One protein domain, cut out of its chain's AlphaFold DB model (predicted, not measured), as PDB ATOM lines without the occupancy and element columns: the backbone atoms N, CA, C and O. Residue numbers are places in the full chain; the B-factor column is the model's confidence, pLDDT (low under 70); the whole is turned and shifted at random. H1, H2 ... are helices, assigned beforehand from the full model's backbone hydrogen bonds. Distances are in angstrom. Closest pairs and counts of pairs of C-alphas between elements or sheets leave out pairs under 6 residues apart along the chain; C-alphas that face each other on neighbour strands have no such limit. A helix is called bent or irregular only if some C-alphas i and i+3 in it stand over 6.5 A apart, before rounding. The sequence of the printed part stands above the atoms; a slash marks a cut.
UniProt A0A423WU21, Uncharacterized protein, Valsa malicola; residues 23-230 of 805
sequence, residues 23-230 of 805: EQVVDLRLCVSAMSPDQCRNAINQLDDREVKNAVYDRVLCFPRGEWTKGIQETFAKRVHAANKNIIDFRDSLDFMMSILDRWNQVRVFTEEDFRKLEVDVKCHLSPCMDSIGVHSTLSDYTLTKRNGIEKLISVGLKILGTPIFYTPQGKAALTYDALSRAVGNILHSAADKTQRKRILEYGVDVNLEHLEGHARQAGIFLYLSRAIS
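This is residues 23 to 230 of the 805 residues of an uncharacterized protein of Valsa malicola (UniProt A0A423WU21). Two helical lobes lie side by side: the larger, H5 to H13, is built round an up-and-down bundle of H5, H6b, H7 and H10, each running against the one before it; the smaller and looser, H1 to H4, packs on it with H3 on H6b. H12 covers H7, H13 packs on H10, and residues 23 to 30 of H1 stick out. The printed part has 208 residues with thirteen named helices, H1 to H13 along the chain, and no named strand: all helix. It is compact, with a radius of gyration of the C-alphas of 18.0 A, and spans 48 by 47 by 27 A.

Begin with H1, residues 23 to 34, close but not clearly touching H2, residues 37 to 45; their closest C-alphas, Val 32 and Cys 40, are 6.9 A apart. H2 forms a helical hairpin with H3, residues 50 to 62; they only just touch, with 3 pairs of C-alphas within 8 A, closest Ile 44 and Lys 53 at 6.4 A. With residues 57 to 61 alone H3 touches H4, residues 67 to 83, closest C-alphas Leu 61 and Gln 73 at 6.3 A. Look next at H6, residues 112 to 138, one helix by its hydrogen bonds but bent: C-alphas 124 and 127 are 6.8 A apart, and its arms H6a, residues 112 to 124, and H6b, residues 127 to 138, stand at a shallow tilt of 23 degrees. H3 touches H6b with residues 54 to 58 alone, closest C-alphas Ala 55 and Pro 128 at 6.6 A. H5, residues 91 to 104, touches H7, residues 143 to 162, at a shallow tilt of 6 degrees, the same way, closest C-alphas Leu 94 and Lys 152 at 6.3 A. H6b and H7 form a helical hairpin, closest C-alphas Ser 137 and Lys 146 at 4.7 A. H10, residues 179 to 189, touches H6b at a shallow tilt of 5 degrees, the same way, closest C-alphas Gly 134 and Ala 183 at 4.1 A. H8, residues 164 to 167, is close but not clearly touching H9, residues 169 to 174; H9 touches H6a, closest C-alphas Glu 119 and Ala 174 at 5.1 A. H7 is touched by H11, residues 194 to 201, and H12, residues 205 to 219, with closest C-alphas Arg 147 and Ile 200 at 5.0 A, and Leu 158 and Leu 212 at 6.2 A. H13, residues 225 to 229, touches H10, closest C-alphas Gly 185 and Ala 228 at 4.1 A. Every O i to N i+4 pair is within hydrogen-bond range in the helices and arms but for H5, with 8 of 10, and H8, too short for such a pair.

Find C-alpha 23 at (-11.834, -35.743, 145.280), where H1 begins; H4 measures 24.4 A from first to last C-alpha. From C-alpha 143 at (-58.567, -29.123, 147.181), H7 runs 28.5 A; H13 ends at C-alpha 229, (-49.256, -17.367, 154.112).

The C-alphas farthest apart, Glu 23 and Tyr 203, are 53.3 A apart. The printed part has no cut, and no link is long. Its mean pLDDT is 86.2; 40 residues are under 70: 23 to 35, 37 to 42, 44 to 46 and 48 to 65.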
ATOM      1  N   GLU A  23     -11.951 -35.069 146.575       43.81
ATOM      2  CA  GLU A  23     -11.834 -35.743 145.280       43.81
ATOM      3  C   GLU A  23     -13.068 -36.608 145.027       43.81
ATOM      4  O   GLU A  23     -13.751 -36.385 144.040       43.81
ATOM      5  N   GLN A  24     -13.465 -37.488 145.953       45.12
ATOM      6  CA  GLN A  24     -14.633 -38.362 145.762       45.12
ATOM      7  C   GLN A  24     -15.970 -37.602 145.651       45.12
ATOM      8  O   GLN A  24     -16.870 -38.043 144.936       45.12
ATOM      9  N   VAL A  25     -16.124 -36.448 146.310       42.44
ATOM     10  CA  VAL A  25     -17.302 -35.569 146.135       42.44
ATOM     11  C   VAL A  25     -17.272 -34.849 144.780       42.44
ATOM     12  O   VAL A  25     -18.326 -34.644 144.164       42.44
ATOM     13  N   VAL A  26     -16.083 -34.477 144.296       43.56
ATOM     14  CA  VAL A  26     -15.880 -33.931 142.948       43.56
ATOM     15  C   VAL A  26     -16.116 -35.010 141.888       43.56
ATOM     16  O   VAL A  26     -16.858 -34.745 140.951       43.56
ATOM     17  N   ASP A  27     -15.613 -36.226 142.073       44.59
ATOM     18  CA  ASP A  27     -15.786 -37.372 141.177       44.59
ATOM     19  C   ASP A  27     -17.244 -37.822 141.118       44.59
ATOM     20  O   ASP A  27     -17.769 -38.037 140.029       44.59
ATOM     21  N   LEU A  28     -17.959 -37.877 142.248       49.34
ATOM     22  CA  LEU A  28     -19.397 -38.167 142.240       49.34
ATOM     23  C   LEU A  28     -20.172 -37.095 141.453       49.34
ATOM     24  O   LEU A  28     -21.084 -37.425 140.693       49.34
ATOM     25  N   ARG A  29     -19.788 -35.816 141.576       45.81
ATOM     26  CA  ARG A  29     -20.341 -34.731 140.745       45.81
ATOM     27  C   ARG A  29     -19.952 -34.862 139.274       45.81
ATOM     28  O   ARG A  29     -20.817 -34.653 138.429       45.81
ATOM     29  N   LEU A  30     -18.702 -35.203 138.964       46.44
ATOM     30  CA  LEU A  30     -18.207 -35.371 137.598       46.44
ATOM     31  C   LEU A  30     -18.922 -36.535 136.913       46.44
ATOM     32  O   LEU A  30     -19.515 -36.319 135.860       46.44
ATOM     33  N   CYS A  31     -18.982 -37.706 137.548       48.47
ATOM     34  CA  CYS A  31     -19.738 -38.869 137.086       48.47
ATOM     35  C   CYS A  31     -21.213 -38.524 136.837       48.47
ATOM     36  O   CYS A  31     -21.697 -38.731 135.728       48.47
ATOM     37  N   VAL A  32     -21.911 -37.916 137.805       56.06
ATOM     38  CA  VAL A  32     -23.320 -37.506 137.622       56.06
ATOM     39  C   VAL A  32     -23.480 -36.441 136.524       56.06
ATOM     40  O   VAL A  32     -24.502 -36.433 135.849       56.06
ATOM     41  N   SER A  33     -22.484 -35.577 136.292       44.09
ATOM     42  CA  SER A  33     -22.504 -34.594 135.191       44.09
ATOM     43  C   SER A  33     -22.113 -35.159 133.817       44.09
ATOM     44  O   SER A  33     -22.445 -34.556 132.800       44.09
ATOM     45  N   ALA A  34     -21.415 -36.297 133.783       56.31
ATOM     46  CA  ALA A  34     -21.013 -37.004 132.566       56.31
ATOM     47  C   ALA A  34     -22.063 -38.033 132.109       56.31
ATOM     48  O   ALA A  34     -22.078 -38.430 130.944       56.31
ATOM     49  N   MET A  35     -22.949 -38.457 133.014       61.91
ATOM     50  CA  MET A  35     -24.100 -39.297 132.700       61.91
ATOM     51  C   MET A  35     -25.137 -38.525 131.879       61.91
ATOM     52  O   MET A  35     -25.506 -37.393 132.191       61.91
ATOM     53  N   SER A  36     -25.666 -39.171 130.841       74.56
ATOM     54  CA  SER A  36     -26.794 -38.649 130.072       74.56
ATOM     55  C   SER A  36     -28.076 -38.575 130.924       74.56
ATOM     56  O   SER A  36     -28.197 -39.287 131.931       74.56
ATOM     57  N   PRO A  37     -29.090 -37.786 130.505       60.62
ATOM     58  CA  PRO A  37     -30.392 -37.724 131.168       60.62
ATOM     59  C   PRO A  37     -30.990 -39.087 131.525       60.62
ATOM     60  O   PRO A  37     -31.470 -39.283 132.644       60.62
ATOM     61  N   ASP A  38     -30.911 -40.039 130.594       62.09
ATOM     62  CA  ASP A  38     -31.460 -41.381 130.756       62.09
ATOM     63  C   ASP A  38     -30.532 -42.327 131.525       62.09
ATOM     64  O   ASP A  38     -31.022 -43.207 132.229       62.09
ATOM     65  N   GLN A  39     -29.213 -42.111 131.498       67.75
ATOM     66  CA  GLN A  39     -28.286 -42.826 132.383       67.75
ATOM     67  C   GLN A  39     -28.522 -42.446 133.850       67.75
ATOM     68  O   GLN A  39     -28.667 -43.341 134.685       67.75
ATOM     69  N   CYS A  40     -28.653 -41.152 134.171       66.00
ATOM     70  CA  CYS A  40     -29.052 -40.716 135.516       66.00
ATOM     71  C   CYS A  40     -30.419 -41.289 135.904       66.00
ATOM     72  O   CYS A  40     -30.566 -41.850 136.988       66.00
ATOM     73  N   ARG A  41     -31.419 -41.194 135.015       61.44
ATOM     74  CA  ARG A  41     -32.765 -41.741 135.249       61.44
ATOM     75  C   ARG A  41     -32.731 -43.249 135.525       61.44
ATOM     76  O   ARG A  41     -33.448 -43.703 136.414       61.44
ATOM     77  N   ASN A  42     -31.903 -44.014 134.814       67.50
ATOM     78  CA  ASN A  42     -31.759 -45.455 135.025       67.50
ATOM     79  C   ASN A  42     -31.068 -45.776 136.352       67.50
ATOM     80  O   ASN A  42     -31.628 -46.551 137.121       67.50
ATOM     81  N   ALA A  43     -29.946 -45.128 136.677       71.44
ATOM     82  CA  ALA A  43     -29.278 -45.317 137.967       71.44
ATOM     83  C   ALA A  43     -30.193 -44.951 139.152       71.44
ATOM     84  O   ALA A  43     -30.296 -45.707 140.111       71.44
ATOM     85  N   ILE A  44     -30.948 -43.848 139.057       67.25
ATOM     86  CA  ILE A  44     -31.931 -43.449 140.082       67.25
ATOM     87  C   ILE A  44     -33.087 -44.457 140.174       67.25
ATOM     88  O   ILE A  44     -33.572 -44.747 141.266       67.25
ATOM     89  N   ASN A  45     -33.545 -45.023 139.051       62.31
ATOM     90  CA  ASN A  45     -34.556 -46.083 139.080       62.31
ATOM     91  C   ASN A  45     -34.008 -47.401 139.670       62.31
ATOM     92  O   ASN A  45     -34.797 -48.102 140.301       62.31
ATOM     93  N   GLN A  46     -32.706 -47.685 139.541       68.50
ATOM     94  CA  GLN A  46     -31.996 -48.842 140.121       68.50
ATOM     95  C   GLN A  46     -31.641 -48.693 141.614       68.50
ATOM     96  O   GLN A  46     -31.134 -49.635 142.209       68.50
ATOM     97  N   LEU A  47     -31.912 -47.546 142.247       71.00
ATOM     98  CA  LEU A  47     -31.836 -47.425 143.708       71.00
ATOM     99  C   LEU A  47     -33.007 -48.185 144.346       71.00
ATOM    100  O   LEU A  47     -34.140 -47.704 144.283       71.00
ATOM    101  N   ASP A  48     -32.751 -49.341 144.954       51.94
ATOM    102  CA  ASP A  48     -33.779 -50.132 145.655       51.94
ATOM    103  C   ASP A  48     -34.369 -49.381 146.860       51.94
ATOM    104  O   ASP A  48     -35.567 -49.462 147.140       51.94
ATOM    105  N   ASP A  49     -33.537 -48.590 147.539       59.44
ATOM    106  CA  ASP A  49     -33.917 -47.811 148.712       59.44
ATOM    107  C   ASP A  49     -34.839 -46.628 148.346       59.44
ATOM    108  O   ASP A  49     -34.475 -45.715 147.596       59.44
ATOM    109  N   ARG A  50     -36.054 -46.640 148.909       52.34
ATOM    110  CA  ARG A  50     -37.092 -45.622 148.690       52.34
ATOM    111  C   ARG A  50     -36.726 -44.261 149.290       52.34
ATOM    112  O   ARG A  50     -37.107 -43.247 148.707       52.34
ATOM    113  N   GLU A  51     -36.008 -44.215 150.408       49.72
ATOM    114  CA  GLU A  51     -35.580 -42.968 151.050       49.72
ATOM    115  C   GLU A  51     -34.453 -42.310 150.257       49.72
ATOM    116  O   GLU A  51     -34.558 -41.130 149.921       49.72
ATOM    117  N   VAL A  52     -33.435 -43.074 149.842       53.44
ATOM    118  CA  VAL A  52     -32.354 -42.564 148.976       53.44
ATOM    119  C   VAL A  52     -32.926 -42.092 147.636       53.44
ATOM    120  O   VAL A  52     -32.589 -41.004 147.162       53.44
ATOM    121  N   LYS A  53     -33.849 -42.859 147.044       60.69
ATOM    122  CA  LYS A  53     -34.548 -42.487 145.804       60.69
ATOM    123  C   LYS A  53     -35.343 -41.186 145.977       60.69
ATOM    124  O   LYS A  53     -35.223 -40.300 145.130       60.69
ATOM    125  N   ASN A  54     -36.089 -41.027 147.074       56.41
ATOM    126  CA  ASN A  54     -36.816 -39.793 147.393       56.41
ATOM    127  C   ASN A  54     -35.872 -38.605 147.635       56.41
ATOM    128  O   ASN A  54     -36.078 -37.551 147.042       56.41
ATOM    129  N   ALA A  55     -34.801 -38.773 148.414       55.31
ATOM    130  CA  ALA A  55     -33.819 -37.722 148.691       55.31
ATOM    131  C   ALA A  55     -33.084 -37.247 147.423       55.31
ATOM    132  O   ALA A  55     -32.759 -36.062 147.287       55.31
ATOM    133  N   VAL A  56     -32.852 -38.150 146.461       62.47
ATOM    134  CA  VAL A  56     -32.363 -37.775 145.127       62.47
ATOM    135  C   VAL A  56     -33.445 -37.041 144.331       62.47
ATOM    136  O   VAL A  56     -33.125 -36.015 143.729       62.47
ATOM    137  N   TYR A  57     -34.708 -37.484 144.351       62.25
ATOM    138  CA  TYR A  57     -35.799 -36.746 143.698       62.25
ATOM    139  C   TYR A  57     -35.965 -35.333 144.274       62.25
ATOM    140  O   TYR A  57     -35.908 -34.392 143.488       62.25
ATOM    141  N   ASP A  58     -36.059 -35.145 145.593       56.75
ATOM    142  CA  ASP A  58     -36.172 -33.816 146.219       56.75
ATOM    143  C   ASP A  58     -35.006 -32.899 145.831       56.75
ATOM    144  O   ASP A  58     -35.218 -31.743 145.451       56.75
ATOM    145  N   ARG A  59     -33.766 -33.411 145.812       60.00
ATOM    146  CA  ARG A  59     -32.623 -32.630 145.309       60.00
ATOM    147  C   ARG A  59     -32.746 -32.304 143.817       60.00
ATOM    148  O   ARG A  59     -32.437 -31.178 143.439       60.00
ATOM    149  N   VAL A  60     -33.240 -33.217 142.976       62.38
ATOM    150  CA  VAL A  60     -33.516 -32.960 141.545       62.38
ATOM    151  C   VAL A  60     -34.658 -31.954 141.329       62.38
ATOM    152  O   VAL A  60     -34.606 -31.170 140.376       62.38
ATOM    153  N   LEU A  61     -35.642 -31.887 142.229       58.91
ATOM    154  CA  LEU A  61     -36.646 -30.819 142.238       58.91
ATOM    155  C   LEU A  61     -36.043 -29.461 142.655       58.91
ATOM    156  O   LEU A  61     -36.492 -28.428 142.163       58.91
ATOM    157  N   CYS A  62     -35.007 -29.458 143.503       55.69
ATOM    158  CA  CYS A  62     -34.299 -28.244 143.929       55.69
ATOM    159  C   CYS A  62     -33.309 -27.668 142.898       55.69
ATOM    160  O   CYS A  62     -32.954 -26.493 142.995       55.69
ATOM    161  N   PHE A  63     -32.814 -28.449 141.931       58.34
ATOM    162  CA  PHE A  63     -31.840 -27.934 140.959       58.34
ATOM    163  C   PHE A  63     -32.466 -26.932 139.958       58.34
ATOM    164  O   PHE A  63     -33.654 -27.030 139.636       58.34
ATOM    165  N   PRO A  64     -31.674 -25.981 139.409       57.59
ATOM    166  CA  PRO A  64     -32.147 -25.000 138.430       57.59
ATOM    167  C   PRO A  64     -32.835 -25.623 137.206       57.59
ATOM    168  O   PRO A  64     -32.555 -26.761 136.829       57.59
ATOM    169  N   ARG A  65     -33.702 -24.843 136.545       65.12
ATOM    170  CA  ARG A  65     -34.500 -25.239 135.366       65.12
ATOM    171  C   ARG A  65     -33.662 -25.379 134.080       65.12
ATOM    172  O   ARG A  65     -33.854 -24.626 133.128       65.12
ATOM    173  N   GLY A  66     -32.738 -26.334 134.047       80.69
ATOM    174  CA  GLY A  66     -32.163 -26.846 132.802       80.69
ATOM    175  C   GLY A  66     -33.111 -27.840 132.120       80.69
ATOM    176  O   GLY A  66     -34.026 -28.372 132.748       80.69
ATOM    177  N   GLU A  67     -32.886 -28.145 130.842       77.12
ATOM    178  CA  GLU A  67     -33.726 -29.117 130.119       77.12
ATOM    179  C   GLU A  67     -33.649 -30.530 130.726       77.12
ATOM    180  O   GLU A  67     -34.650 -31.245 130.774       77.12
ATOM    181  N   TRP A  68     -32.489 -30.898 131.283       75.56
ATOM    182  CA  TRP A  68     -32.293 -32.150 132.018       75.56
ATOM    183  C   TRP A  68     -33.217 -32.276 133.238       75.56
ATOM    184  O   TRP A  68     -33.984 -33.235 133.345       75.56
ATOM    185  N   THR A  69     -33.180 -31.292 134.144       76.00
ATOM    186  CA  THR A  69     -33.997 -31.308 135.366       76.00
ATOM    187  C   THR A  69     -35.478 -31.208 135.029       76.00
ATOM    188  O   THR A  69     -36.265 -31.947 135.614       76.00
ATOM    189  N   LYS A  70     -35.857 -30.413 134.016       78.56
ATOM    190  CA  LYS A  70     -37.223 -30.353 133.469       78.56
ATOM    191  C   LYS A  70     -37.738 -31.738 133.059       78.56
ATOM    192  O   LYS A  70     -38.838 -32.116 133.455       78.56
ATOM    193  N   GLY A  71     -36.940 -32.531 132.340       80.00
ATOM    194  CA  GLY A  71     -37.321 -33.888 131.931       80.00
ATOM    195  C   GLY A  71     -37.576 -34.841 133.108       80.00
ATOM    196  O   GLY A  71     -38.501 -35.660 133.054       80.00
ATOM    197  N   ILE A  72     -36.806 -34.726 134.196       74.75
ATOM    198  CA  ILE A  72     -37.036 -35.517 135.417       74.75
ATOM    199  C   ILE A  72     -38.243 -34.974 136.195       74.75
ATOM    200  O   ILE A  72     -39.110 -35.763 136.564       74.75
ATOM    201  N   GLN A  73     -38.355 -33.652 136.363       77.19
ATOM    202  CA  GLN A  73     -39.480 -32.968 137.014       77.19
ATOM    203  C   GLN A  73     -40.820 -33.325 136.349       77.19
ATOM    204  O   GLN A  73     -41.752 -33.713 137.045       77.19
ATOM    205  N   GLU A  74     -40.911 -33.312 135.017       83.62
ATOM    206  CA  GLU A  74     -42.109 -33.753 134.283       83.62
ATOM    207  C   GLU A  74     -42.422 -35.243 134.479       83.62
ATOM    208  O   GLU A  74     -43.588 -35.628 134.566       83.62
ATOM    209  N   THR A  75     -41.400 -36.103 134.530       82.75
ATOM    210  CA  THR A  75     -41.582 -37.556 134.721       82.75
ATOM    211  C   THR A  75     -42.070 -37.862 136.133       82.75
ATOM    212  O   THR A  75     -42.973 -38.676 136.328       82.75
ATOM    213  N   PHE A  76     -41.483 -37.189 137.118       82.06
ATOM    214  CA  PHE A  76     -41.860 -37.283 138.516       82.06
ATOM    215  C   PHE A  76     -43.261 -36.701 138.746       82.06
ATOM    216  O   PHE A  76     -44.093 -37.377 139.338       82.06
ATOM    217  N   ALA A  77     -43.582 -35.537 138.171       81.88
ATOM    218  CA  ALA A  77     -44.928 -34.972 138.221       81.88
ATOM    219  C   ALA A  77     -45.969 -35.917 137.603       81.88
ATOM    220  O   ALA A  77     -47.000 -36.160 138.219       81.88
ATOM    221  N   LYS A  78     -45.686 -36.544 136.450       85.00
ATOM    222  CA  LYS A  78     -46.562 -37.577 135.858       85.00
ATOM    223  C   LYS A  78     -46.767 -38.781 136.790       85.00
ATOM    224  O   LYS A  78     -47.891 -39.266 136.897       85.00
ATOM    225  N   ARG A  79     -45.723 -39.242 137.497       82.19
ATOM    226  CA  ARG A  79     -45.835 -40.299 138.528       82.19
ATOM    227  C   ARG A  79     -46.684 -39.842 139.723       82.19
ATOM    228  O   ARG A  79     -47.549 -40.595 140.159       82.19
ATOM    229  N   VAL A  80     -46.490 -38.613 140.204       80.56
ATOM    230  CA  VAL A  80     -47.257 -38.036 141.318       80.56
ATOM    231  C   VAL A  80     -48.726 -37.837 140.934       80.56
ATOM    232  O   VAL A  80     -49.578 -38.345 141.648       80.56
ATOM    233  N   HIS A  81     -49.057 -37.240 139.783       84.31
ATOM    234  CA  HIS A  81     -50.445 -37.160 139.289       84.31
ATOM    235  C   HIS A  81     -51.091 -38.550 139.128       84.31
ATOM    236  O   HIS A  81     -52.267 -38.725 139.439       84.31
ATOM    237  N   ALA A  82     -50.335 -39.567 138.690       83.19
ATOM    238  CA  ALA A  82     -50.846 -40.934 138.568       83.19
ATOM    239  C   ALA A  82     -51.134 -41.616 139.923       83.19
ATOM    240  O   ALA A  82     -52.008 -42.484 139.971       83.19
ATOM    241  N   ALA A  83     -50.440 -41.223 140.998       77.06
ATOM    242  CA  ALA A  83     -50.715 -41.647 142.375       77.06
ATOM    243  C   ALA A  83     -51.824 -40.800 143.035       77.06
ATOM    244  O   ALA A  83     -52.707 -41.337 143.700       77.06
ATOM    245  N   ASN A  84     -51.841 -39.492 142.768       83.81
ATOM    246  CA  ASN A  84     -52.800 -38.494 143.252       83.81
ATOM    247  C   ASN A  84     -54.217 -38.632 142.644       83.81
ATOM    248  O   ASN A  84     -55.012 -37.700 142.741       83.81
ATOM    249  N   LYS A  85     -54.558 -39.774 142.024       83.94
ATOM    250  CA  LYS A  85     -55.909 -40.076 141.503       83.94
ATOM    251  C   LYS A  85     -56.985 -40.128 142.591       83.94
ATOM    252  O   LYS A  85     -58.163 -40.016 142.281       83.94
ATOM    253  N   ASN A  86     -56.570 -40.318 143.840       88.38
ATOM    254  CA  ASN A  86     -57.417 -40.299 145.023       88.38
ATOM    255  C   ASN A  86     -57.009 -39.131 145.931       88.38
ATOM    256  O   ASN A  86     -55.889 -38.621 145.850       88.38
ATOM    257  N   ILE A  87     -57.898 -38.755 146.851       88.69
ATOM    258  CA  ILE A  87     -57.547 -37.877 147.972       88.69
ATOM    259  C   ILE A  87     -56.492 -38.588 148.825       88.69
ATOM    260  O   ILE A  87     -56.716 -39.718 149.256       88.69
ATOM    261  N   ILE A  88     -55.354 -37.935 149.068       90.38
ATOM    262  CA  ILE A  88     -54.286 -38.488 149.911       90.38
ATOM    263  C   ILE A  88     -54.490 -38.018 151.355       90.38
ATOM    264  O   ILE A  88     -54.681 -36.826 151.611       90.38
ATOM    265  N   ASP A  89     -54.430 -38.957 152.300       90.31
ATOM    266  CA  ASP A  89     -54.131 -38.663 153.700       90.31
ATOM    267  C   ASP A  89     -52.629 -38.883 153.924       90.31
ATOM    268  O   ASP A  89     -52.065 -39.881 153.481       90.31
ATOM    269  N   PHE A  90     -51.979 -37.943 154.605       94.81
ATOM    270  CA  PHE A  90     -50.548 -38.000 154.910       94.81
ATOM    271  C   PHE A  90     -50.275 -38.582 156.304       94.81
ATOM    272  O   PHE A  90     -49.203 -38.358 156.863       94.81
ATOM    273  N   ARG A  91     -51.245 -39.313 156.874       93.12
ATOM    274  CA  ARG A  91     -51.178 -39.911 158.213       93.12
ATOM    275  C   ARG A  91     -49.885 -40.685 158.463       93.12
ATOM    276  O   ARG A  91     -49.190 -40.351 159.409       93.12
ATOM    277  N   ASP A  92     -49.504 -41.617 157.594       92.69
ATOM    278  CA  ASP A  92     -48.289 -42.428 157.792       92.69
ATOM    279  C   ASP A  92     -47.016 -41.561 157.862       92.69
ATOM    280  O   ASP A  92     -46.101 -41.829 158.640       92.69
ATOM    281  N   SER A  93     -46.969 -40.479 157.074       94.25
ATOM    282  CA  SER A  93     -45.861 -39.512 157.090       94.25
ATOM    283  C   SER A  93     -45.886 -38.627 158.340       94.25
ATOM    284  O   SER A  93     -44.829 -38.291 158.871       94.25
ATOM    285  N   LEU A  94     -47.076 -38.266 158.828       95.75
ATOM    286  CA  LEU A  94     -47.256 -37.552 160.090       95.75
ATOM    287  C   LEU A  94     -46.817 -38.420 161.273       95.75
ATOM    288  O   LEU A  94     -45.987 -37.978 162.059       95.75
ATOM    289  N   ASP A  95     -47.328 -39.645 161.372       95.00
ATOM    290  CA  ASP A  95     -47.067 -40.571 162.477       95.00
ATOM    291  C   ASP A  95     -45.564 -40.932 162.534       95.00
ATOM    292  O   ASP A  95     -44.968 -40.946 163.615       95.00
ATOM    293  N   PHE A  96     -44.902 -41.082 161.376       96.00
ATOM    294  CA  PHE A  96     -43.440 -41.196 161.285       96.00
ATOM    295  C   PHE A  96     -42.707 -39.951 161.818       96.00
ATOM    296  O   PHE A  96     -41.873 -40.078 162.718       96.00
ATOM    297  N   MET A  97     -43.031 -38.743 161.335       97.06
ATOM    298  CA  MET A  97     -42.394 -37.503 161.815       97.06
ATOM    299  C   MET A  97     -42.653 -37.244 163.308       97.06
ATOM    300  O   MET A  97     -41.755 -36.792 164.020       97.06
ATOM    301  N   MET A  98     -43.845 -37.575 163.809       97.12
ATOM    302  CA  MET A  98     -44.176 -37.498 165.234       97.12
ATOM    303  C   MET A  98     -43.309 -38.455 166.052       97.12
ATOM    304  O   MET A  98     -42.732 -38.025 167.046       97.12
ATOM    305  N   SER A  99     -43.105 -39.696 165.587       96.69
ATOM    306  CA  SER A  99     -42.217 -40.661 166.255       96.69
ATOM    307  C   SER A  99     -40.761 -40.183 166.368       96.69
ATOM    308  O   SER A  99     -40.066 -40.551 167.313       96.69
ATOM    309  N   ILE A 100     -40.298 -39.337 165.439       96.44
ATOM    310  CA  ILE A 100     -38.977 -38.693 165.496       96.44
ATOM    311  C   ILE A 100     -38.977 -37.580 166.547       96.44
ATOM    312  O   ILE A 100     -38.120 -37.554 167.431       96.44
ATOM    313  N   LEU A 101     -39.955 -36.674 166.483       97.25
ATOM    314  CA  LEU A 101     -40.054 -35.526 167.388       97.25
ATOM    315  C   LEU A 101     -40.307 -35.951 168.847       97.25
ATOM    316  O   LEU A 101     -39.783 -35.324 169.767       97.25
ATOM    317  N   ASP A 102     -41.023 -37.053 169.076       96.19
ATOM    318  CA  ASP A 102     -41.245 -37.623 170.410       96.19
ATOM    319  C   ASP A 102     -39.975 -38.179 171.067       96.19
ATOM    320  O   ASP A 102     -39.902 -38.188 172.299       96.19
ATOM    321  N   ARG A 103     -38.945 -38.577 170.300       96.75
ATOM    322  CA  ARG A 103     -37.618 -38.888 170.873       96.75
ATOM    323  C   ARG A 103     -36.986 -37.626 171.451       96.75
ATOM    324  O   ARG A 103     -36.565 -37.605 172.606       96.75
ATOM    325  N   TRP A 104     -36.977 -36.554 170.662       97.00
ATOM    326  CA  TRP A 104     -36.366 -35.276 171.031       97.00
ATOM    327  C   TRP A 104     -37.089 -34.560 172.170       97.00
ATOM    328  O   TRP A 104     -36.447 -33.880 172.967       97.00
ATOM    329  N   ASN A 105     -38.397 -34.776 172.308       94.75
ATOM    330  CA  ASN A 105     -39.200 -34.215 173.393       94.75
ATOM    331  C   ASN A 105     -38.946 -34.874 174.769       94.75
ATOM    332  O   ASN A 105     -39.349 -34.328 175.793       94.75
ATOM    333  N   GLN A 106     -38.284 -36.037 174.817       92.50
ATOM    334  CA  GLN A 106     -37.941 -36.735 176.067       92.50
ATOM    335  C   GLN A 106     -36.544 -36.375 176.603       92.50
ATOM    336  O   GLN A 106     -36.257 -36.591 177.785       92.50
ATOM    337  N   VAL A 107     -35.670 -35.811 175.765       94.19
ATOM    338  CA  VAL A 107     -34.296 -35.451 176.143       94.19
ATOM    339  C   VAL A 107     -34.304 -34.152 176.956       94.19
ATOM    340  O   VAL A 107     -34.644 -33.087 176.451       94.19
ATOM    341  N   ARG A 108     -33.925 -34.236 178.240       94.12
ATOM    342  CA  ARG A 108     -33.923 -33.090 179.178       94.12
ATOM    343  C   ARG A 108     -32.636 -32.260 179.168       94.12
ATOM    344  O   ARG A 108     -32.654 -31.115 179.607       94.12
ATOM    345  N   VAL A 109     -31.525 -32.845 178.724       95.69
ATOM    346  CA  VAL A 109     -30.197 -32.217 178.670       95.69
ATOM    347  C   VAL A 109     -29.573 -32.595 177.335       95.69
ATOM    348  O   VAL A 109     -29.435 -33.780 177.049       95.69
ATOM    349  N   PHE A 110     -29.224 -31.603 176.519       97.25
ATOM    350  CA  PHE A 110     -28.724 -31.817 175.160       97.25
ATOM    351  C   PHE A 110     -27.195 -31.798 175.129       97.25
ATOM    352  O   PHE A 110     -26.575 -30.791 175.480       97.25
ATOM    353  N   THR A 111     -26.582 -32.896 174.689       97.00
ATOM    354  CA  THR A 111     -25.142 -32.961 174.406       97.00
ATOM    355  C   THR A 111     -24.838 -32.528 172.967       97.00
ATOM    356  O   THR A 111     -25.730 -32.437 172.125       97.00
ATOM    357  N   GLU A 112     -23.563 -32.291 172.637       96.69
ATOM    358  CA  GLU A 112     -23.156 -32.018 171.246       96.69
ATOM    359  C   GLU A 112     -23.536 -33.172 170.297       96.69
ATOM    360  O   GLU A 112     -23.926 -32.949 169.154       96.69
ATOM    361  N   GLU A 113     -23.477 -34.411 170.787       96.44
ATOM    362  CA  GLU A 113     -23.828 -35.610 170.025       96.44
ATOM    363  C   GLU A 113     -25.341 -35.708 169.760       96.44
ATOM    364  O   GLU A 113     -25.758 -36.166 168.696       96.44
ATOM    365  N   ASP A 114     -26.170 -35.205 170.676       96.88
ATOM    366  CA  ASP A 114     -27.617 -35.095 170.471       96.88
ATOM    367  C   ASP A 114     -27.951 -34.074 169.380       96.88
ATOM    368  O   ASP A 114     -28.819 -34.330 168.547       96.88
ATOM    369  N   PHE A 115     -27.208 -32.965 169.291       97.31
ATOM    370  CA  PHE A 115     -27.365 -32.011 168.189       97.31
ATOM    371  C   PHE A 115     -26.941 -32.580 166.831       97.31
ATOM    372  O   PHE A 115     -27.607 -32.299 165.837       97.31
ATOM    373  N   ARG A 116     -25.898 -33.421 166.767       95.88
ATOM    374  CA  ARG A 116     -25.517 -34.117 165.519       95.88
ATOM    375  C   ARG A 116     -26.600 -35.099 165.069       95.88
ATOM    376  O   ARG A 116     -26.944 -35.140 163.890       95.88
ATOM    377  N   LYS A 117     -27.173 -35.861 166.005       96.56
ATOM    378  CA  LYS A 117     -28.295 -36.776 165.738       96.56
ATOM    379  C   LYS A 117     -29.563 -36.026 165.327       96.56
ATOM    380  O   LYS A 117     -30.212 -36.444 164.374       96.56
ATOM    381  N   LEU A 118     -29.873 -34.895 165.967       96.56
ATOM    382  CA  LEU A 118     -30.956 -34.001 165.546       96.56
ATOM    383  C   LEU A 118     -30.720 -33.481 164.123       96.56
ATOM    384  O   LEU A 118     -31.641 -33.472 163.314       96.56
ATOM    385  N   GLU A 119     -29.500 -33.053 163.800       95.69
ATOM    386  CA  GLU A 119     -29.148 -32.560 162.466       95.69
ATOM    387  C   GLU A 119     -29.348 -33.642 161.390       95.69
ATOM    388  O   GLU A 119     -29.845 -33.334 160.304       95.69
ATOM    389  N   VAL A 120     -29.036 -34.906 161.701       94.00
ATOM    390  CA  VAL A 120     -29.343 -36.065 160.846       94.00
ATOM    391  C   VAL A 120     -30.856 -36.295 160.742       94.00
ATOM    392  O   VAL A 120     -31.372 -36.316 159.627       94.00
ATOM    393  N   ASP A 121     -31.585 -36.382 161.857       95.88
ATOM    394  CA  ASP A 121     -33.047 -36.579 161.864       95.88
ATOM    395  C   ASP A 121     -33.787 -35.482 161.074       95.88
ATOM    396  O   ASP A 121     -34.705 -35.761 160.297       95.88
ATOM    397  N   VAL A 122     -33.359 -34.224 161.215       94.50
ATOM    398  CA  VAL A 122     -33.928 -33.078 160.495       94.50
ATOM    399  C   VAL A 122     -33.634 -33.147 158.996       94.50
ATOM    400  O   VAL A 122     -34.538 -32.905 158.192       94.50
ATOM    401  N   LYS A 123     -32.394 -33.458 158.597       92.50
ATOM    402  CA  LYS A 123     -31.966 -33.410 157.185       92.50
ATOM    403  C   LYS A 123     -32.328 -34.658 156.384       92.50
ATOM    404  O   LYS A 123     -32.597 -34.527 155.191       92.50
ATOM    405  N   CYS A 124     -32.317 -35.832 157.007       91.25
ATOM    406  CA  CYS A 124     -32.574 -37.110 156.342       91.25
ATOM    407  C   CYS A 124     -34.052 -37.509 156.372       91.25
ATOM    408  O   CYS A 124     -34.510 -38.148 155.429       91.25
ATOM    409  N   HIS A 125     -34.803 -37.114 157.409       92.75
ATOM    410  CA  HIS A 125     -36.169 -37.604 157.614       92.75
ATOM    411  C   HIS A 125     -37.210 -36.475 157.687       92.75
ATOM    412  O   HIS A 125     -38.094 -36.419 156.835       92.75
ATOM    413  N   LEU A 126     -37.105 -35.522 158.626       94.31
ATOM    414  CA  LEU A 126     -38.153 -34.498 158.797       94.31
ATOM    415  C   LEU A 126     -38.291 -33.570 157.577       94.31
ATOM    416  O   LEU A 126     -39.409 -33.320 157.126       94.31
ATOM    417  N   SER A 127     -37.180 -33.071 157.021       94.81
ATOM    418  CA  SER A 127     -37.233 -32.158 155.867       94.81
ATOM    419  C   SER A 127     -37.756 -32.842 154.594       94.81
ATOM    420  O   SER A 127     -38.696 -32.297 154.015       94.81
ATOM    421  N   PRO A 128     -37.268 -34.036 154.184       92.12
ATOM    422  CA  PRO A 128     -37.839 -34.759 153.043       92.12
ATOM    423  C   PRO A 128     -39.302 -35.181 153.248       92.12
ATOM    424  O   PRO A 128     -40.086 -35.149 152.304       92.12
ATOM    425  N   CYS A 129     -39.729 -35.520 154.471       92.75
ATOM    426  CA  CYS A 129     -41.142 -35.819 154.728       92.75
ATOM    427  C   CYS A 129     -42.042 -34.577 154.585       92.75
ATOM    428  O   CYS A 129     -43.092 -34.669 153.947       92.75
ATOM    429  N   MET A 130     -41.634 -33.411 155.102       96.12
ATOM    430  CA  MET A 130     -42.371 -32.153 154.889       96.12
ATOM    431  C   MET A 130     -42.393 -31.743 153.409       96.12
ATOM    432  O   MET A 130     -43.449 -31.381 152.883       96.12
ATOM    433  N   ASP A 131     -41.254 -31.852 152.724       94.19
ATOM    434  CA  ASP A 131     -41.130 -31.541 151.299       94.19
ATOM    435  C   ASP A 131     -41.990 -32.483 150.436       94.19
ATOM    436  O   ASP A 131     -42.703 -32.006 149.552       94.19
ATOM    437  N   SER A 132     -42.031 -33.783 150.748       93.25
ATOM    438  CA  SER A 132     -42.884 -34.788 150.096       93.25
ATOM    439  C   SER A 132     -44.386 -34.497 150.256       93.25
ATOM    440  O   SER A 132     -45.129 -34.531 149.268       93.25
ATOM    441  N   ILE A 133     -44.843 -34.124 151.461       95.19
ATOM    442  CA  ILE A 133     -46.232 -33.671 151.683       95.19
ATOM    443  C   ILE A 133     -46.520 -32.419 150.843       95.19
ATOM    444  O   ILE A 133     -47.556 -32.345 150.174       95.19
ATOM    445  N   GLY A 134     -45.583 -31.463 150.834       95.19
ATOM    446  CA  GLY A 134     -45.628 -30.267 149.995       95.19
ATOM    447  C   GLY A 134     -45.790 -30.604 148.514       95.19
ATOM    448  O   GLY A 134     -46.707 -30.102 147.866       95.19
ATOM    449  N   VAL A 135     -44.948 -31.493 147.992       93.12
ATOM    450  CA  VAL A 135     -44.927 -31.988 146.608       93.12
ATOM    451  C   VAL A 135     -46.244 -32.653 146.212       93.12
ATOM    452  O   VAL A 135     -46.874 -32.228 145.238       93.12
ATOM    453  N   HIS A 136     -46.685 -33.667 146.961       93.44
ATOM    454  CA  HIS A 136     -47.898 -34.419 146.633       93.44
ATOM    455  C   HIS A 136     -49.141 -33.531 146.681       93.44
ATOM    456  O   HIS A 136     -49.994 -33.628 145.800       93.44
ATOM    457  N   SER A 137     -49.213 -32.616 147.647       95.00
ATOM    458  CA  SER A 137     -50.302 -31.644 147.769       95.00
ATOM    459  C   SER A 137     -50.271 -30.592 146.652       95.00
ATOM    460  O   SER A 137     -51.299 -30.304 146.034       95.00
ATOM    461  N   THR A 138     -49.089 -30.061 146.325       94.62
ATOM    462  CA  THR A 138     -48.873 -29.107 145.218       94.62
ATOM    463  C   THR A 138     -49.369 -29.683 143.892       94.62
ATOM    464  O   THR A 138     -50.106 -29.016 143.168       94.62
ATOM    465  N   LEU A 139     -49.035 -30.946 143.618       92.81
ATOM    466  CA  LEU A 139     -49.381 -31.674 142.392       92.81
ATOM    467  C   LEU A 139     -50.711 -32.451 142.478       92.81
ATOM    468  O   LEU A 139     -50.979 -33.310 141.640       92.81
ATOM    469  N   SER A 140     -51.540 -32.221 143.500       93.12
ATOM    470  CA  SER A 140     -52.894 -32.786 143.566       93.12
ATOM    471  C   SER A 140     -53.914 -31.742 143.135       93.12
ATOM    472  O   SER A 140     -53.945 -30.644 143.687       93.12
ATOM    473  N   ASP A 141     -54.778 -32.093 142.189       91.94
ATOM    474  CA  ASP A 141     -55.886 -31.237 141.749       91.94
ATOM    475  C   ASP A 141     -56.991 -31.132 142.827       91.94
ATOM    476  O   ASP A 141     -57.768 -30.175 142.863       91.94
ATOM    477  N   TYR A 142     -57.022 -32.085 143.767       92.94
ATOM    478  CA  TYR A 142     -57.987 -32.140 144.861       92.94
ATOM    479  C   TYR A 142     -57.677 -31.113 145.958       92.94
ATOM    480  O   TYR A 142     -56.742 -31.264 146.749       92.94
ATOM    481  N   THR A 143     -58.558 -30.118 146.091       95.31
ATOM    482  CA  THR A 143     -58.567 -29.123 147.181       95.31
ATOM    483  C   THR A 143     -58.465 -29.759 148.574       95.31
ATOM    484  O   THR A 143     -57.790 -29.217 149.445       95.31
ATOM    485  N   LEU A 144     -59.085 -30.929 148.783       92.94
ATOM    486  CA  LEU A 144     -59.017 -31.651 150.057       92.94
ATOM    487  C   LEU A 144     -57.629 -32.261 150.321       92.94
ATOM    488  O   LEU A 144     -57.163 -32.190 151.448       92.94
ATOM    489  N   THR A 145     -56.915 -32.762 149.306       95.19
ATOM    490  CA  THR A 145     -55.512 -33.192 149.478       95.19
ATOM    491  C   THR A 145     -54.621 -32.007 149.844       95.19
ATOM    492  O   THR A 145     -53.802 -32.113 150.755       95.19
ATOM    493  N   LYS A 146     -54.820 -30.850 149.192       96.75
ATOM    494  CA  LYS A 146     -54.115 -29.600 149.534       96.75
ATOM    495  C   LYS A 146     -54.361 -29.190 150.994       96.75
ATOM    496  O   LYS A 146     -53.410 -28.842 151.689       96.75
ATOM    497  N   ARG A 147     -55.609 -29.291 151.473       96.50
ATOM    498  CA  ARG A 147     -55.967 -29.039 152.879       96.50
ATOM    499  C   ARG A 147     -55.313 -30.047 153.831       96.50
ATOM    500  O   ARG A 147     -54.578 -29.623 154.716       96.50
ATOM    501  N   ASN A 148     -55.493 -31.352 153.597       95.44
ATOM    502  CA  ASN A 148     -54.897 -32.434 154.395       95.44
ATOM    503  C   ASN A 148     -53.375 -32.252 154.556       95.44
ATOM    504  O   ASN A 148     -52.829 -32.471 155.639       95.44
ATOM    505  N   GLY A 149     -52.688 -31.848 153.482       96.69
ATOM    506  CA  GLY A 149     -51.258 -31.560 153.498       96.69
ATOM    507  C   GLY A 149     -50.895 -30.407 154.429       96.69
ATOM    508  O   GLY A 149     -50.010 -30.560 155.268       96.69
ATOM    509  N   ILE A 150     -51.606 -29.277 154.342       97.56
ATOM    510  CA  ILE A 150     -51.383 -28.133 155.239       97.56
ATOM    511  C   ILE A 150     -51.735 -28.487 156.695       97.56
ATOM    512  O   ILE A 150     -50.939 -28.183 157.576       97.56
ATOM    513  N   GLU A 151     -52.835 -29.193 156.969       97.06
ATOM    514  CA  GLU A 151     -53.189 -29.665 158.325       97.06
ATOM    515  C   GLU A 151     -52.076 -30.520 158.967       97.06
ATOM    516  O   GLU A 151     -51.749 -30.366 160.152       97.06
ATOM    517  N   LYS A 152     -51.461 -31.419 158.184       97.44
ATOM    518  CA  LYS A 152     -50.356 -32.265 158.659       97.44
ATOM    519  C   LYS A 152     -49.076 -31.448 158.853       97.44
ATOM    520  O   LYS A 152     -48.410 -31.611 159.872       97.44
ATOM    521  N   LEU A 153     -48.761 -30.532 157.933       97.62
ATOM    522  CA  LEU A 153     -47.623 -29.614 158.062       97.62
ATOM    523  C   LEU A 153     -47.765 -28.701 159.292       97.62
ATOM    524  O   LEU A 153     -46.801 -28.552 160.041       97.62
ATOM    525  N   ILE A 154     -48.959 -28.166 159.567       97.81
ATOM    526  CA  ILE A 154     -49.237 -27.383 160.781       97.81
ATOM    527  C   ILE A 154     -48.978 -28.221 162.032       97.81
ATOM    528  O   ILE A 154     -48.256 -27.774 162.922       97.81
ATOM    529  N   SER A 155     -49.504 -29.449 162.083       97.50
ATOM    530  CA  SER A 155     -49.267 -30.371 163.202       97.50
ATOM    531  C   SER A 155     -47.767 -30.603 163.452       97.50
ATOM    532  O   SER A 155     -47.315 -30.520 164.594       97.50
ATOM    533  N   VAL A 156     -46.973 -30.833 162.396       97.81
ATOM    534  CA  VAL A 156     -45.506 -30.985 162.488       97.81
ATOM    535  C   VAL A 156     -44.832 -29.699 162.971       97.81
ATOM    536  O   VAL A 156     -43.988 -29.753 163.864       97.81
ATOM    537  N   GLY A 157     -45.225 -28.540 162.439       97.81
ATOM    538  CA  GLY A 157     -44.696 -27.240 162.849       97.81
ATOM    539  C   GLY A 157     -44.952 -26.936 164.327       97.81
ATOM    540  O   GLY A 157     -44.021 -26.583 165.051       97.81
ATOM    541  N   LEU A 158     -46.184 -27.153 164.801       97.62
ATOM    542  CA  LEU A 158     -46.551 -26.996 166.211       97.62
ATOM    543  C   LEU A 158     -45.799 -27.994 167.105       97.62
ATOM    544  O   LEU A 158     -45.361 -27.621 168.189       97.62
ATOM    545  N   LYS A 159     -45.572 -29.236 166.653       97.75
ATOM    546  CA  LYS A 159     -44.770 -30.222 167.399       97.75
ATOM    547  C   LYS A 159     -43.294 -29.830 167.492       97.75
ATOM    548  O   LYS A 159     -42.705 -29.963 168.564       97.75
ATOM    549  N   ILE A 160     -42.702 -29.316 166.411       97.38
ATOM    550  CA  ILE A 160     -41.335 -28.768 166.413       97.38
ATOM    551  C   ILE A 160     -41.240 -27.603 167.408       97.38
ATOM    552  O   ILE A 160     -40.336 -27.585 168.240       97.38
ATOM    553  N   LEU A 161     -42.214 -26.688 167.394       96.88
ATOM    554  CA  LEU A 161     -42.303 -25.572 168.345       96.88
ATOM    555  C   LEU A 161     -42.642 -26.022 169.779       96.88
ATOM    556  O   LEU A 161     -42.354 -25.304 170.722       96.88
ATOM    557  N   GLY A 162     -43.199 -27.216 169.978       96.75
ATOM    558  CA  GLY A 162     -43.360 -27.822 171.302       96.75
ATOM    559  C   GLY A 162     -42.106 -28.526 171.836       96.75
ATOM    560  O   GLY A 162     -42.060 -28.847 173.019       96.75
ATOM    561  N   THR A 163     -41.097 -28.784 170.994       97.12
ATOM    562  CA  THR A 163     -39.959 -29.653 171.334       97.12
ATOM    563  C   THR A 163     -38.742 -28.816 171.780       97.12
ATOM    564  O   THR A 163     -38.167 -28.100 170.954       97.12
ATOM    565  N   PRO A 164     -38.275 -28.905 173.048       96.94
ATOM    566  CA  PRO A 164     -37.343 -27.922 173.623       96.94
ATOM    567  C   PRO A 164     -36.002 -27.747 172.893       96.94
ATOM    568  O   PRO A 164     -35.433 -26.654 172.914       96.94
ATOM    569  N   ILE A 165     -35.501 -28.789 172.217       96.69
ATOM    570  CA  ILE A 165     -34.194 -28.761 171.541       96.69
ATOM    571  C   ILE A 165     -34.092 -27.641 170.492       96.69
ATOM    572  O   ILE A 165     -33.039 -27.013 170.359       96.69
ATOM    573  N   PHE A 166     -35.195 -27.323 169.802       96.75
ATOM    574  CA  PHE A 166     -35.228 -26.323 168.732       96.75
ATOM    575  C   PHE A 166     -35.181 -24.872 169.228       96.75
ATOM    576  O   PHE A 166     -34.908 -23.974 168.437       96.75
ATOM    577  N   TYR A 167     -35.369 -24.615 170.527       96.31
ATOM    578  CA  TYR A 167     -35.179 -23.274 171.093       96.31
ATOM    579  C   TYR A 167     -33.703 -22.899 171.274       96.31
ATOM    580  O   TYR A 167     -33.377 -21.711 171.354       96.31
ATOM    581  N   THR A 168     -32.805 -23.886 171.291       96.56
ATOM    582  CA  THR A 168     -31.354 -23.660 171.357       96.56
ATOM    583  C   THR A 168     -30.807 -23.128 170.022       96.56
ATOM    584  O   THR A 168     -31.352 -23.461 168.966       96.56
ATOM    585  N   PRO A 169     -29.714 -22.338 170.005       97.44
ATOM    586  CA  PRO A 169     -29.106 -21.862 168.758       97.44
ATOM    587  C   PRO A 169     -28.741 -22.994 167.782       97.44
ATOM    588  O   PRO A 169     -28.932 -22.857 166.576       97.44
ATOM    589  N   GLN A 170     -28.268 -24.127 168.308       96.75
ATOM    590  CA  GLN A 170     -27.926 -25.333 167.554       96.75
ATOM    591  C   GLN A 170     -29.171 -25.998 166.944       96.75
ATOM    592  O   GLN A 170     -29.165 -26.348 165.765       96.75
ATOM    593  N   GLY A 171     -30.265 -26.108 167.705       96.44
ATOM    594  CA  GLY A 171     -31.539 -26.623 167.199       96.44
ATOM    595  C   GLY A 171     -32.145 -25.745 166.098       96.44
ATOM    596  O   GLY A 171     -32.606 -26.265 165.082       96.44
ATOM    597  N   LYS A 172     -32.058 -24.413 166.226       96.94
ATOM    598  CA  LYS A 172     -32.446 -23.483 165.144       96.94
ATOM    599  C   LYS A 172     -31.551 -23.638 163.915       96.94
ATOM    600  O   LYS A 172     -32.052 -23.609 162.796       96.94
ATOM    601  N   ALA A 173     -30.249 -23.860 164.108       95.44
ATOM    602  CA  ALA A 173     -29.316 -24.105 163.011       95.44
ATOM    603  C   ALA A 173     -29.606 -25.424 162.262       95.44
ATOM    604  O   ALA A 173     -29.455 -25.460 161.038       95.44
ATOM    605  N   ALA A 174     -30.098 -26.472 162.934       95.25
ATOM    606  CA  ALA A 174     -30.579 -27.680 162.253       95.25
ATOM    607  C   ALA A 174     -31.739 -27.360 161.283       95.25
ATOM    608  O   ALA A 174     -31.752 -27.854 160.155       95.25
ATOM    609  N   LEU A 175     -32.640 -26.448 161.671       95.12
ATOM    610  CA  LEU A 175     -33.763 -25.945 160.864       95.12
ATOM    611  C   LEU A 175     -33.402 -24.779 159.912       95.12
ATOM    612  O   LEU A 175     -34.292 -24.073 159.442       95.12
ATOM    613  N   THR A 176     -32.120 -24.578 159.567       91.88
ATOM    614  CA  THR A 176     -31.702 -23.547 158.582       91.88
ATOM    615  C   THR A 176     -32.375 -23.735 157.210       91.88
ATOM    616  O   THR A 176     -32.547 -22.775 156.459       91.88
ATOM    617  N   TYR A 177     -32.764 -24.968 156.872       91.56
ATOM    618  CA  TYR A 177     -33.580 -25.272 155.700       91.56
ATOM    619  C   TYR A 177     -35.070 -25.264 156.078       91.56
ATOM    620  O   TYR A 177     -35.576 -26.199 156.695       91.56
ATOM    621  N   ASP A 178     -35.768 -24.193 155.697       94.50
ATOM    622  CA  ASP A 178     -37.175 -23.936 156.031       94.50
ATOM    623  C   ASP A 178     -38.145 -24.746 155.141       94.50
ATOM    624  O   ASP A 178     -38.933 -24.198 154.363       94.50
ATOM    625  N   ALA A 179     -38.055 -26.078 155.231       94.88
ATOM    626  CA  ALA A 179     -38.901 -27.022 154.498       94.88
ATOM    627  C   ALA A 179     -40.399 -26.773 154.748       94.88
ATOM    628  O   ALA A 179     -41.206 -26.826 153.822       94.88
ATOM    629  N   LEU A 180     -40.771 -26.428 155.986       96.94
ATOM    630  CA  LEU A 180     -42.159 -26.200 156.385       96.94
ATOM    631  C   LEU A 180     -42.794 -25.029 155.623       96.94
ATOM    632  O   LEU A 180     -43.812 -25.210 154.951       96.94
ATOM    633  N   SER A 181     -42.183 -23.841 155.675       96.56
ATOM    634  CA  SER A 181     -42.711 -22.654 154.983       96.56
ATOM    635  C   SER A 181     -42.701 -22.836 153.470       96.56
ATOM    636  O   SER A 181     -43.606 -22.377 152.772       96.56
ATOM    637  N   ARG A 182     -41.686 -23.541 152.958       94.50
ATOM    638  CA  ARG A 182     -41.538 -23.882 151.542       94.50
ATOM    639  C   ARG A 182     -42.656 -24.813 151.061       94.50
ATOM    640  O   ARG A 182     -43.236 -24.562 150.006       94.50
ATOM    641  N   ALA A 183     -42.985 -25.843 151.838       96.00
ATOM    642  CA  ALA A 183     -44.073 -26.773 151.556       96.00
ATOM    643  C   ALA A 183     -45.440 -26.071 151.617       96.00
ATOM    644  O   ALA A 183     -46.186 -26.119 150.639       96.00
ATOM    645  N   VAL A 184     -45.736 -25.338 152.700       97.12
ATOM    646  CA  VAL A 184     -46.982 -24.555 152.848       97.12
ATOM    647  C   VAL A 184     -47.153 -23.552 151.702       97.12
ATOM    648  O   VAL A 184     -48.207 -23.513 151.064       97.12
ATOM    649  N   GLY A 185     -46.107 -22.778 151.392       96.19
ATOM    650  CA  GLY A 185     -46.137 -21.768 150.332       96.19
ATOM    651  C   GLY A 185     -46.365 -22.367 148.945       96.19
ATOM    652  O   GLY A 185     -47.149 -21.825 148.170       96.19
ATOM    653  N   ASN A 186     -45.755 -23.520 148.649       94.88
ATOM    654  CA  ASN A 186     -45.997 -24.240 147.398       94.88
ATOM    655  C   ASN A 186     -47.447 -24.737 147.288       94.88
ATOM    656  O   ASN A 186     -48.065 -24.556 146.237       94.88
ATOM    657  N   ILE A 187     -48.032 -25.275 148.366       96.19
ATOM    658  CA  ILE A 187     -49.436 -25.712 148.351       96.19
ATOM    659  C   ILE A 187     -50.371 -24.519 148.120       96.19
ATOM    660  O   ILE A 187     -51.229 -24.588 147.237       96.19
ATOM    661  N   LEU A 188     -50.188 -23.408 148.843       96.44
ATOM    662  CA  LEU A 188     -51.038 -22.218 148.704       96.44
ATOM    663  C   LEU A 188     -50.871 -21.505 147.352       96.44
ATOM    664  O   LEU A 188     -51.853 -20.979 146.828       96.44
ATOM    665  N   HIS A 189     -49.670 -21.515 146.768       94.88
ATOM    666  CA  HIS A 189     -49.418 -20.992 145.419       94.88
ATOM    667  C   HIS A 189     -49.948 -21.931 144.314       94.88
ATOM    668  O   HIS A 189     -50.245 -21.481 143.213       94.88
ATOM    669  N   SER A 190     -50.119 -23.228 144.598       94.88
ATOM    670  CA  SER A 190     -50.691 -24.216 143.662       94.88
ATOM    671  C   SER A 190     -52.224 -24.208 143.566       94.88
ATOM    672  O   SER A 190     -52.808 -25.095 142.942       94.88
ATOM    673  N   ALA A 191     -52.891 -23.247 144.208       95.50
ATOM    674  CA  ALA A 191     -54.321 -23.030 144.044       95.50
ATOM    675  C   ALA A 191     -54.602 -22.378 142.680       95.50
ATOM    676  O   ALA A 191     -54.060 -21.316 142.381       95.50
ATOM    677  N   ALA A 192     -55.477 -22.982 141.873       94.00
ATOM    678  CA  ALA A 192     -55.800 -22.498 140.527       94.00
ATOM    679  C   ALA A 192     -56.454 -21.102 140.525       94.00
ATOM    680  O   ALA A 192     -56.298 -20.340 139.573       94.00
ATOM    681  N   ASP A 193     -57.170 -20.757 141.599       95.12
ATOM    682  CA  ASP A 193     -57.785 -19.447 141.797       95.12
ATOM    683  C   ASP A 193     -57.925 -19.090 143.295       95.12
ATOM    684  O   ASP A 193     -57.738 -19.923 144.190       95.12
ATOM    685  N   LYS A 194     -58.284 -17.830 143.586       95.81
ATOM    686  CA  LYS A 194     -58.443 -17.307 144.960       95.81
ATOM    687  C   LYS A 194     -59.551 -18.011 145.763       95.81
ATOM    688  O   LYS A 194     -59.450 -18.096 146.985       95.81
ATOM    689  N   THR A 195     -60.572 -18.544 145.102       96.62
ATOM    690  CA  THR A 195     -61.669 -19.337 145.686       96.62
ATOM    691  C   THR A 195     -61.214 -20.752 146.026       96.62
ATOM    692  O   THR A 195     -61.658 -21.305 147.031       96.62
ATOM    693  N   GLN A 196     -60.323 -21.360 145.233       96.12
ATOM    694  CA  GLN A 196     -59.655 -22.595 145.657       96.12
ATOM    695  C   GLN A 196     -58.722 -22.312 146.840       96.12
ATOM    696  O   GLN A 196     -58.795 -23.032 147.830       96.12
ATOM    697  N   ARG A 197     -57.930 -21.228 146.805       96.69
ATOM    698  CA  ARG A 197     -57.069 -20.828 147.937       96.69
ATOM    699  C   ARG A 197     -57.874 -20.624 149.224       96.69
ATOM    700  O   ARG A 197     -57.460 -21.113 150.270       96.69
ATOM    701  N   LYS A 198     -59.045 -19.978 149.146       96.75
ATOM    702  CA  LYS A 198     -59.978 -19.872 150.277       96.75
ATOM    703  C   LYS A 198     -60.443 -21.256 150.748       96.75
ATOM    704  O   LYS A 198     -60.277 -21.570 151.917       96.75
ATOM    705  N   ARG A 199     -60.916 -22.123 149.845       96.44
ATOM    706  CA  ARG A 199     -61.365 -23.491 150.187       96.44
ATOM    707  C   ARG A 199     -60.266 -24.407 150.744       96.44
ATOM    708  O   ARG A 199     -60.588 -25.374 151.430       96.44
ATOM    709  N   ILE A 200     -58.986 -24.123 150.494       96.81
ATOM    710  CA  ILE A 200     -57.856 -24.792 151.165       96.81
ATOM    711  C   ILE A 200     -57.721 -24.321 152.624       96.81
ATOM    712  O   ILE A 200     -57.402 -25.133 153.482       96.81
ATOM    713  N   LEU A 201     -57.970 -23.036 152.896       96.81
ATOM    714  CA  LEU A 201     -57.790 -22.393 154.206       96.81
ATOM    715  C   LEU A 201     -59.035 -22.427 155.116       96.81
ATOM    716  O   LEU A 201     -58.913 -22.229 156.319       96.81
ATOM    717  N   GLU A 202     -60.217 -22.697 154.563       95.06
ATOM    718  CA  GLU A 202     -61.459 -22.917 155.318       95.06
ATOM    719  C   GLU A 202     -61.341 -24.062 156.349       95.06
ATOM    720  O   GLU A 202     -60.420 -24.877 156.304       95.06
ATOM    721  N   TYR A 203     -62.338 -24.174 157.238       93.44
ATOM    722  CA  TYR A 203     -62.388 -25.141 158.351       93.44
ATOM    723  C   TYR A 203     -61.316 -24.890 159.434       93.44
ATOM    724  O   TYR A 203     -60.881 -25.813 160.118       93.44
ATOM    725  N   GLY A 204     -60.909 -23.626 159.614       93.44
ATOM    726  CA  GLY A 204     -59.961 -23.201 160.649       93.44
ATOM    727  C   GLY A 204     -58.495 -23.475 160.307       93.44
ATOM    728  O   GLY A 204     -57.633 -23.353 161.178       93.44
ATOM    729  N   VAL A 205     -58.188 -23.871 159.068       96.19
ATOM    730  CA  VAL A 205     -56.802 -24.064 158.619       96.19
ATOM    731  C   VAL A 205     -56.074 -22.721 158.559       96.19
ATOM    732  O   VAL A 205     -54.911 -22.665 158.938       96.19
ATOM    733  N   ASP A 206     -56.763 -21.640 158.191       96.31
ATOM    734  CA  ASP A 206     -56.322 -20.253 158.376       96.31
ATOM    735  C   ASP A 206     -55.918 -19.937 159.827       96.31
ATOM    736  O   ASP A 206     -54.754 -19.623 160.075       96.31
ATOM    737  N   VAL A 207     -56.832 -20.086 160.789       96.19
ATOM    738  CA  VAL A 207     -56.593 -19.748 162.208       96.19
ATOM    739  C   VAL A 207     -55.433 -20.560 162.795       96.19
ATOM    740  O   VAL A 207     -54.564 -20.015 163.478       96.19
ATOM    741  N   ASN A 208     -55.372 -21.860 162.498       96.94
ATOM    742  CA  ASN A 208     -54.283 -22.724 162.960       96.94
ATOM    743  C   ASN A 208     -52.928 -22.371 162.315       96.94
ATOM    744  O   ASN A 208     -51.878 -22.558 162.935       96.94
ATOM    745  N   LEU A 209     -52.939 -21.848 161.086       97.25
ATOM    746  CA  LEU A 209     -51.745 -21.445 160.345       97.25
ATOM    747  C   LEU A 209     -51.231 -20.061 160.782       97.25
ATOM    748  O   LEU A 209     -50.019 -19.871 160.872       97.25
ATOM    749  N   GLU A 210     -52.124 -19.135 161.144       96.75
ATOM    750  CA  GLU A 210     -51.779 -17.875 161.823       96.75
ATOM    751  C   GLU A 210     -51.231 -18.122 163.237       96.75
ATOM    752  O   GLU A 210     -50.215 -17.540 163.620       96.75
ATOM    753  N   HIS A 211     -51.836 -19.041 163.997       97.50
ATOM    754  CA  HIS A 211     -51.337 -19.462 165.311       97.50
ATOM    755  C   HIS A 211     -49.922 -20.062 165.218       97.50
ATOM    756  O   HIS A 211     -49.021 -19.672 165.967       97.50
ATOM    757  N   LEU A 212     -49.697 -20.954 164.243       97.56
ATOM    758  CA  LEU A 212     -48.373 -21.493 163.929       97.56
ATOM    759  C   LEU A 212     -47.371 -20.383 163.575       97.56
ATOM    760  O   LEU A 212     -46.247 -20.406 164.072       97.56
ATOM    761  N   GLU A 213     -47.759 -19.417 162.739       97.44
ATOM    762  CA  GLU A 213     -46.891 -18.310 162.320       97.44
ATOM    763  C   GLU A 213     -46.533 -17.377 163.483       97.44
ATOM    764  O   GLU A 213     -45.367 -16.998 163.618       97.44
ATOM    765  N   GLY A 214     -47.475 -17.109 164.390       97.19
ATOM    766  CA  GLY A 214     -47.225 -16.383 165.634       97.19
ATOM    767  C   GLY A 214     -46.187 -17.073 166.525       97.19
ATOM    768  O   GLY A 214     -45.201 -16.444 166.921       97.19
ATOM    769  N   HIS A 215     -46.354 -18.372 166.794       97.31
ATOM    770  CA  HIS A 215     -45.396 -19.150 167.592       97.31
ATOM    771  C   HIS A 215     -44.033 -19.306 166.897       97.31
ATOM    772  O   HIS A 215     -42.993 -19.174 167.546       97.31
ATOM    773  N   ALA A 216     -44.013 -19.521 165.579       96.75
ATOM    774  CA  ALA A 216     -42.790 -19.594 164.781       96.75
ATOM    775  C   ALA A 216     -41.991 -18.280 164.838       96.75
ATOM    776  O   ALA A 216     -40.792 -18.281 165.140       96.75
ATOM    777  N   ARG A 217     -42.679 -17.144 164.655       96.94
ATOM    778  CA  ARG A 217     -42.106 -15.794 164.746       96.94
ATOM    779  C   ARG A 217     -41.545 -15.503 166.143       96.94
ATOM    780  O   ARG A 217     -40.456 -14.943 166.237       96.94
ATOM    781  N   GLN A 218     -42.236 -15.914 167.211       96.56
ATOM    782  CA  GLN A 218     -41.741 -15.798 168.594       96.56
ATOM    783  C   GLN A 218     -40.508 -16.679 168.853       96.56
ATOM    784  O   GLN A 218     -39.549 -16.233 169.482       96.56
ATOM    785  N   ALA A 219     -40.501 -17.915 168.347       96.12
ATOM    786  CA  ALA A 219     -39.360 -18.819 168.476       96.12
ATOM    787  C   ALA A 219     -38.154 -18.389 167.619       96.12
ATOM    788  O   ALA A 219     -37.022 -18.782 167.915       96.12
ATOM    789  N   GLY A 220     -38.360 -17.587 166.568       96.31
ATOM    790  CA  GLY A 220     -37.333 -17.269 165.572       96.31
ATOM    791  C   GLY A 220     -37.014 -18.464 164.667       96.31
ATOM    792  O   GLY A 220     -35.851 -18.703 164.347       96.31
ATOM    793  N   ILE A 221     -38.044 -19.238 164.316       96.19
ATOM    794  CA  ILE A 221     -38.000 -20.449 163.482       96.19
ATOM    795  C   ILE A 221     -39.002 -20.248 162.328       96.19
ATOM    796  O   ILE A 221     -39.904 -19.423 162.448       96.19
ATOM    797  N   PHE A 222     -38.841 -20.953 161.203       95.88
ATOM    798  CA  PHE A 222     -39.731 -20.864 160.030       95.88
ATOM    799  C   PHE A 222     -39.973 -19.418 159.552       95.88
ATOM    800  O   PHE A 222     -41.103 -18.973 159.344       95.88
ATOM    801  N   LEU A 223     -38.890 -18.641 159.429       94.56
ATOM    802  CA  LEU A 223     -38.936 -17.193 159.190       94.56
ATOM    803  C   LEU A 223     -39.689 -16.809 157.902       94.56
ATOM    804  O   LEU A 223     -40.204 -15.691 157.801       94.56
ATOM    805  N   TYR A 224     -39.778 -17.719 156.927       95.81
ATOM    806  CA  TYR A 224     -40.470 -17.479 155.661       95.81
ATOM    807  C   TYR A 224     -41.967 -17.832 155.694       95.81
ATOM    808  O   TYR A 224     -42.659 -17.570 154.708       95.81
ATOM    809  N   LEU A 225     -42.491 -18.367 156.803       96.19
ATOM    810  CA  LEU A 225     -43.890 -18.789 156.935       96.19
ATOM    811  C   LEU A 225     -44.856 -17.609 156.749       96.19
ATOM    812  O   LEU A 225     -45.811 -17.699 155.979       96.19
ATOM    813  N   SER A 226     -44.513 -16.462 157.340       96.12
ATOM    814  CA  SER A 226     -45.146 -15.153 157.117       96.12
ATOM    815  C   SER A 226     -45.396 -14.845 155.629       96.12
ATOM    816  O   SER A 226     -46.496 -14.475 155.214       96.12
ATOM    817  N   ARG A 227     -44.373 -15.057 154.793       95.12
ATOM    818  CA  ARG A 227     -44.388 -14.814 153.345       95.12
ATOM    819  C   ARG A 227     -45.131 -15.910 152.576       95.12
ATOM    820  O   ARG A 227     -45.722 -15.613 151.541       95.12
ATOM    821  N   ALA A 228     -45.119 -17.145 153.073       94.75
ATOM    822  CA  ALA A 228     -45.847 -18.274 152.498       94.75
ATOM    823  C   ALA A 228     -47.375 -18.153 152.673       94.75
ATOM    824  O   ALA A 228     -48.127 -18.560 151.788       94.75
ATOM    825  N   ILE A 229     -47.829 -17.560 153.784       95.50
ATOM    826  CA  ILE A 229     -49.256 -17.367 154.112       95.50
ATOM    827  C   ILE A 229     -49.849 -16.119 153.429       95.50
ATOM    828  O   ILE A 229     -51.070 -16.021 153.281       95.50
ATOM    829  N   SER A 230     -49.002 -15.205 152.935       94.75
ATOM    830  CA  SER A 230     -49.390 -14.009 152.165       94.75
ATOM    831  C   SER A 230     -50.492 -14.299 151.126       94.75
ATOM    832  O   SER A 230     -50.382 -15.290 150.394       94.75
TER     833      SER A 230